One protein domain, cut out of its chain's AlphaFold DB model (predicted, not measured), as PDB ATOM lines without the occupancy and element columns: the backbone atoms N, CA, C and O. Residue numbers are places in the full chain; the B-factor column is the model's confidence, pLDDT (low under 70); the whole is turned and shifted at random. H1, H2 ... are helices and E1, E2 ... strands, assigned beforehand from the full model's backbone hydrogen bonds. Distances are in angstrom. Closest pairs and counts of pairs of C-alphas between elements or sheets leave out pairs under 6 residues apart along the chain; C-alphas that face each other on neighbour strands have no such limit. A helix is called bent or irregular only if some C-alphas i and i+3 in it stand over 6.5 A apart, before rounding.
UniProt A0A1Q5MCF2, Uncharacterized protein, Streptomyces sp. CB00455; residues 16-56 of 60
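What this domain is: This is residues 16 to 56 of the 60 residues of an uncharacterized protein of Streptomyces sp. CB00455 (UniProt A0A1Q5MCF2). This is a loose, open string of three parts: a loop at one end that closes on itself, H1 leading away from it as a bare arm, and H2 beyond a turn at the other end, set off from H1 with a gap between them. The loop, residues 16 to 27, is closed where its first two residues lie antiparallel beside residues 26 to 27 of E1. The printed part has 41 residues with one named strand and two named helices, in the order E1, H1, H2, and its class is mostly helix. The whole is loose, with a radius of gyration of the C-alphas of 12.6 A, and elongated, spanning 34 by 19 by 18 A.

Where its parts are: Start at C-alpha 16, at (-35.641, 13.372, -19.441), and go through the loop to E1, residues 26 to 28, which begins with C-alpha 26 at (-30.952, 10.833, -18.602). Find C-alpha 30 at (-39.961, 5.933, -23.728); from there H1, residues 30 to 39, runs 14.0 A to C-alpha 39 at (-42.851, -7.453, -26.802). Then look for H2, residues 46 to 54, which runs 12.3 A from Ala 46 to C-alpha 54 at (-51.658, 1.058, -12.321). Compare y along the two helices: it falls from 5.933 to -7.453 between C-alphas 30 and 39, and rises from -10.522 to 1.058 between C-alphas 46 and 54.

How they stand to each other: Begin at Glu 16 and Ile 17, a short pairing with residues 26 to 27 of E1, antiparallel. E1 pairs with no named strand. After E1, one residue, Lys 29, makes a tight link to H1, and E1 and H1 meet only through their link. Residues 31 to 36, which belong to H1, stand free: no C-alpha 8 or more residues away along the chain comes within 10 A of theirs. The link from H1 to H2 is short, with six residues between them, yet H1 and H2 are apart, with no C-alpha of one within 8 A of the other. E1 and H2 are apart too. Neither helix is bent, and in both H1 and H2 every O i to N i+4 pair is within hydrogen-bond range.

The domain as a whole: The two C-alphas farthest apart are those of Thr 23, in the loop, and Asp 42, in the link between the helices, at 34.7 A. The C-alphas of Glu 16 and Gly 56, the first and last printed residues, are 19.8 A apart. Look also at residues 42 to 48, of which 46 to 48 belong to H2: they stand free. The printed part has no cut and no long link between its named elements. The mean pLDDT of the printed part is 86.3, and no printed residue is under 70; E1 has a mean of 83, H1 of 88 and H2 of 93.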
ATOM      1  N   GLU A  16     -36.783  13.101 -20.310       81.88
ATOM      2  CA  GLU A  16     -35.641  13.372 -19.441       81.88
ATOM      3  C   GLU A  16     -36.003  12.957 -18.016       81.88
ATOM      4  O   GLU A  16     -36.877  13.551 -17.389       81.88
ATOM      5  N   ILE A  17     -35.346  11.916 -17.506       78.81
ATOM      6  CA  ILE A  17     -35.561  11.435 -16.141       78.81
ATOM      7  C   ILE A  17     -34.358  11.775 -15.265       78.81
ATOM      8  O   ILE A  17     -33.213  11.484 -15.605       78.81
ATOM      9  N   ALA A  18     -34.626  12.380 -14.110       76.62
ATOM     10  CA  ALA A  18     -33.635  12.485 -13.051       76.62
ATOM     11  C   ALA A  18     -33.539  11.120 -12.358       76.62
ATOM     12  O   ALA A  18     -34.514  10.646 -11.773       76.62
ATOM     13  N   VAL A  19     -32.382  10.474 -12.467       75.56
ATOM     14  CA  VAL A  19     -32.099   9.216 -11.773       75.56
ATOM     15  C   VAL A  19     -31.405   9.557 -10.461       75.56
ATOM     16  O   VAL A  19     -30.440  10.318 -10.447       75.56
ATOM     17  N   ASP A  20     -31.906   9.013  -9.352       70.56
ATOM     18  CA  ASP A  20     -31.323   9.248  -8.030       70.56
ATOM     19  C   ASP A  20     -29.864   8.751  -8.015       70.56
ATOM     20  O   ASP A  20     -29.600   7.559  -8.190       70.56
ATOM     21  N   GLY A  21     -28.916   9.686  -7.892       70.81
ATOM     22  CA  GLY A  21     -27.475   9.426  -7.972       70.81
ATOM     23  C   GLY A  21     -26.765   9.951  -9.228       70.81
ATOM     24  O   GLY A  21     -25.534   9.946  -9.245       70.81
ATOM     25  N   GLU A  22     -27.487  10.453 -10.236       70.62
ATOM     26  CA  GLU A  22     -26.896  11.127 -11.401       70.62
ATOM     27  C   GLU A  22     -27.153  12.639 -11.369       70.62
ATOM     28  O   GLU A  22     -28.261  13.106 -11.113       70.62
ATOM     29  N   THR A  23     -26.101  13.421 -11.619       70.50
ATOM     30  CA  THR A  23     -26.164  14.894 -11.595       70.50
ATOM     31  C   THR A  23     -26.863  15.465 -12.832       70.50
ATOM     32  O   THR A  23     -27.358  16.590 -12.787       70.50
ATOM     33  N   GLU A  24     -26.914  14.710 -13.932       75.81
ATOM     34  CA  GLU A  24     -27.530  15.130 -15.190       75.81
ATOM     35  C   GLU A  24     -28.716  14.221 -15.548       75.81
ATOM     36  O   GLU A  24     -28.636  13.005 -15.352       75.81
ATOM     37  N   PRO A  25     -29.828  14.785 -16.057       77.94
ATOM     38  CA  PRO A  25     -30.988  13.998 -16.445       77.94
ATOM     39  C   PRO A  25     -30.658  13.075 -17.623       77.94
ATOM     40  O   PRO A  25     -29.999  13.464 -18.588       77.94
ATOM     41  N   VAL A  26     -31.161  11.843 -17.563       82.88
ATOM     42  CA  VAL A  26     -30.952  10.833 -18.602       82.88
ATOM     43  C   VAL A  26     -32.108  10.866 -19.589       82.88
ATOM     44  O   VAL A  26     -33.275  10.762 -19.212       82.88
ATOM     45  N   VAL A  27     -31.781  10.944 -20.879       83.25
ATOM     46  CA  VAL A  27     -32.771  10.849 -21.957       83.25
ATOM     47  C   VAL A  27     -33.170   9.386 -22.165       83.25
ATOM     48  O   VAL A  27     -32.404   8.578 -22.693       83.25
ATOM     49  N   VAL A  28     -34.407   9.045 -21.817       82.50
ATOM     50  CA  VAL A  28     -35.001   7.726 -22.048       82.50
ATOM     51  C   VAL A  28     -35.948   7.777 -23.233       82.50
ATOM     52  O   VAL A  28     -36.938   8.499 -23.232       82.50
ATOM     53  N   LYS A  29     -35.696   6.934 -24.239       86.94
ATOM     54  CA  LYS A  29     -36.603   6.733 -25.380       86.94
ATOM     55  C   LYS A  29     -37.826   5.925 -24.951       86.94
ATOM     56  O   LYS A  29     -37.893   4.719 -25.200       86.94
ATOM     57  N   LEU A  30     -38.785   6.579 -24.304       84.88
ATOM     58  CA  LEU A  30     -39.961   5.933 -23.728       84.88
ATOM     59  C   LEU A  30     -40.741   5.125 -24.773       84.88
ATOM     60  O   LEU A  30     -41.108   3.986 -24.509       84.88
ATOM     61  N   GLY A  31     -40.909   5.637 -25.997       84.69
ATOM     62  CA  GLY A  31     -41.609   4.895 -27.055       84.69
ATOM     63  C   GLY A  31     -40.923   3.573 -27.437       84.69
ATOM     64  O   GLY A  31     -41.582   2.572 -27.739       84.69
ATOM     65  N   VAL A  32     -39.589   3.541 -27.382       86.62
ATOM     66  CA  VAL A  32     -38.798   2.320 -27.602       86.62
ATOM     67  C   VAL A  32     -38.918   1.379 -26.409       86.62
ATOM     68  O   VAL A  32     -39.097   0.178 -26.616       86.62
ATOM     69  N   TRP A  33     -38.846   1.911 -25.187       89.50
ATOM     70  CA  TRP A  33     -39.001   1.127 -23.965       89.50
ATOM     71  C   TRP A  33     -40.368   0.438 -23.927       89.50
ATOM     72  O   TRP A  33     -40.408  -0.785 -23.859       89.50
ATOM     73  N   VAL A  34     -41.464   1.180 -24.129       87.62
ATOM     74  CA  VAL A  34     -42.829   0.629 -24.187       87.62
ATOM     75  C   VAL A  34     -42.923  -0.504 -25.208       87.62
ATOM     76  O   VAL A  34     -43.362  -1.600 -24.876       87.62
ATOM     77  N   SER A  35     -42.418  -0.289 -26.429       86.81
ATOM     78  CA  SER A  35     -42.420  -1.318 -27.479       86.81
ATOM     79  C   SER A  35     -41.669  -2.593 -27.063       86.81
ATOM     80  O   SER A  35     -42.088  -3.704 -27.398       86.81
ATOM     81  N   ASN A  36     -40.538  -2.448 -26.366       89.38
ATOM     82  CA  ASN A  36     -39.731  -3.573 -25.896       89.38
ATOM     83  C   ASN A  36     -40.431  -4.325 -24.760       89.38
ATOM     84  O   ASN A  36     -40.494  -5.553 -24.798       89.38
ATOM     85  N   THR A  37     -40.984  -3.586 -23.799       91.12
ATOM     86  CA  THR A  37     -41.687  -4.124 -22.635       91.12
ATOM     87  C   THR A  37     -42.925  -4.904 -23.070       91.12
ATOM     88  O   THR A  37     -43.072  -6.059 -22.681       91.12
ATOM     89  N   THR A  38     -43.751  -4.357 -23.972       90.81
ATOM     90  CA  THR A  38     -44.902  -5.080 -24.542       90.81
ATOM     91  C   THR A  38     -44.466  -6.344 -25.293       90.81
ATOM     92  O   THR A  38     -45.087  -7.393 -25.146       90.81
ATOM     93  N   SER A  39     -43.369  -6.288 -26.058       91.00
ATOM     94  CA  SER A  39     -42.851  -7.453 -26.802       91.00
ATOM     95  C   SER A  39     -42.289  -8.560 -25.902       91.00
ATOM     96  O   SER A  39     -42.125  -9.686 -26.360       91.00
ATOM     97  N   ARG A  40     -41.945  -8.235 -24.652       92.00
ATOM     98  CA  ARG A  40     -41.404  -9.164 -23.647       92.00
ATOM     99  C   ARG A  40     -42.370  -9.370 -22.485       92.00
ATOM    100  O   ARG A  40     -41.938  -9.763 -21.403       92.00
ATOM    101  N   ARG A  41     -43.661  -9.085 -22.689       91.38
ATOM    102  CA  ARG A  41     -44.699  -9.199 -21.656       91.38
ATOM    103  C   ARG A  41     -44.721 -10.589 -21.021       91.38
ATOM    104  O   ARG A  41     -44.938 -10.710 -19.824       91.38
ATOM    105  N   ASP A  42     -44.439 -11.621 -21.812       93.00
ATOM    106  CA  ASP A  42     -44.320 -13.023 -21.394       93.00
ATOM    107  C   ASP A  42     -43.238 -13.271 -20.331       93.00
ATOM    108  O   ASP A  42     -43.273 -14.289 -19.644       93.00
ATOM    109  N   LYS A  43     -42.284 -12.347 -20.184       94.00
ATOM    110  CA  LYS A  43     -41.179 -12.424 -19.221       94.00
ATOM    111  C   LYS A  43     -41.387 -11.550 -17.988       94.00
ATOM    112  O   LYS A  43     -40.512 -11.536 -17.124       94.00
ATOM    113  N   LEU A  44     -42.484 -10.798 -17.925       94.19
ATOM    114  CA  LEU A  44     -42.795  -9.942 -16.786       94.19
ATOM    115  C   LEU A  44     -43.460 -10.759 -15.679       94.19
ATOM    116  O   LEU A  44     -44.259 -11.659 -15.945       94.19
ATOM    117  N   SER A  45     -43.127 -10.443 -14.430       95.38
ATOM    118  CA  SER A  45     -43.842 -11.004 -13.284       95.38
ATOM    119  C   SER A  45     -45.238 -10.390 -13.160       95.38
ATOM    120  O   SER A  45     -45.510  -9.311 -13.688       95.38
ATOM    121  N   ALA A  46     -46.122 -11.054 -12.412       93.94
ATOM    122  CA  ALA A  46     -47.451 -10.522 -12.116       93.94
ATOM    123  C   ALA A  46     -47.383  -9.139 -11.445       93.94
ATOM    124  O   ALA A  46     -48.135  -8.247 -11.817       93.94
ATOM    125  N   ASP A  47     -46.432  -8.935 -10.529       95.00
ATOM    126  CA  ASP A  47     -46.250  -7.652  -9.840       95.00
ATOM    127  C   ASP A  47     -45.810  -6.537 -10.800       95.00
ATOM    128  O   ASP A  47     -46.263  -5.401 -10.691       95.00
ATOM    129  N   GLN A  48     -44.954  -6.856 -11.780       94.06
ATOM    130  CA  GLN A  48     -44.537  -5.895 -12.806       94.06
ATOM    131  C   GLN A  48     -45.701  -5.506 -13.715       94.06
ATOM    132  O   GLN A  48     -45.844  -4.334 -14.052       94.06
ATOM    133  N   LEU A  49     -46.530  -6.474 -14.107       93.44
ATOM    134  CA  LEU A  49     -47.731  -6.220 -14.901       93.44
ATOM    135  C   LEU A  49     -48.744  -5.376 -14.123       93.44
ATOM    136  O   LEU A  49     -49.239  -4.389 -14.658       93.44
ATOM    137  N   ALA A  50     -48.973  -5.688 -12.846       93.75
ATOM    138  CA  ALA A  50     -49.852  -4.909 -11.982       93.75
ATOM    139  C   ALA A  50     -49.386  -3.449 -11.862       93.75
ATOM    140  O   ALA A  50     -50.174  -2.539 -12.095       93.75
ATOM    141  N   ALA A  51     -48.094  -3.222 -11.608       93.56
ATOM    142  CA  ALA A  51     -47.534  -1.873 -11.548       93.56
ATOM    143  C   ALA A  51     -47.676  -1.116 -12.882       93.56
ATOM    144  O   ALA A  51     -47.945   0.082 -12.900       93.56
ATOM    145  N   LEU A  52     -47.518  -1.797 -14.021       91.00
ATOM    146  CA  LEU A  52     -47.721  -1.192 -15.341       91.00
ATOM    147  C   LEU A  52     -49.195  -0.850 -15.598       91.00
ATOM    148  O   LEU A  52     -49.480   0.203 -16.171       91.00
ATOM    149  N   ALA A  53     -50.124  -1.702 -15.163       90.75
ATOM    150  CA  ALA A  53     -51.558  -1.454 -15.263       90.75
ATOM    151  C   ALA A  53     -51.988  -0.257 -14.396       90.75
ATOM    152  O   ALA A  53     -52.750   0.588 -14.862       90.75
ATOM    153  N   GLU A  54     -51.443  -0.117 -13.183       91.62
ATOM    154  CA  GLU A  54     -51.658   1.058 -12.321       91.62
ATOM    155  C   GLU A  54     -51.174   2.364 -12.971       91.62
ATOM    156  O   GLU A  54     -51.761   3.424 -12.756       91.62
ATOM    157  N   LEU A  55     -50.140   2.285 -13.812       87.25
ATOM    158  CA  LEU A  55     -49.632   3.406 -14.609       87.25
ATOM    159  C   LEU A  55     -50.441   3.667 -15.896       87.25
ATOM    160  O   LEU A  55     -50.093   4.573 -16.655       87.25
ATOM    161  N   GLY A  56     -51.508   2.904 -16.156       85.88
ATOM    162  CA  GLY A  56     -52.392   3.082 -17.312       85.88
ATOM    163  C   GLY A  56     -51.969   2.323 -18.574       85.88
ATOM    164  O   GLY A  56     -52.377   2.689 -19.675       85.88
TER     165      GLY A  56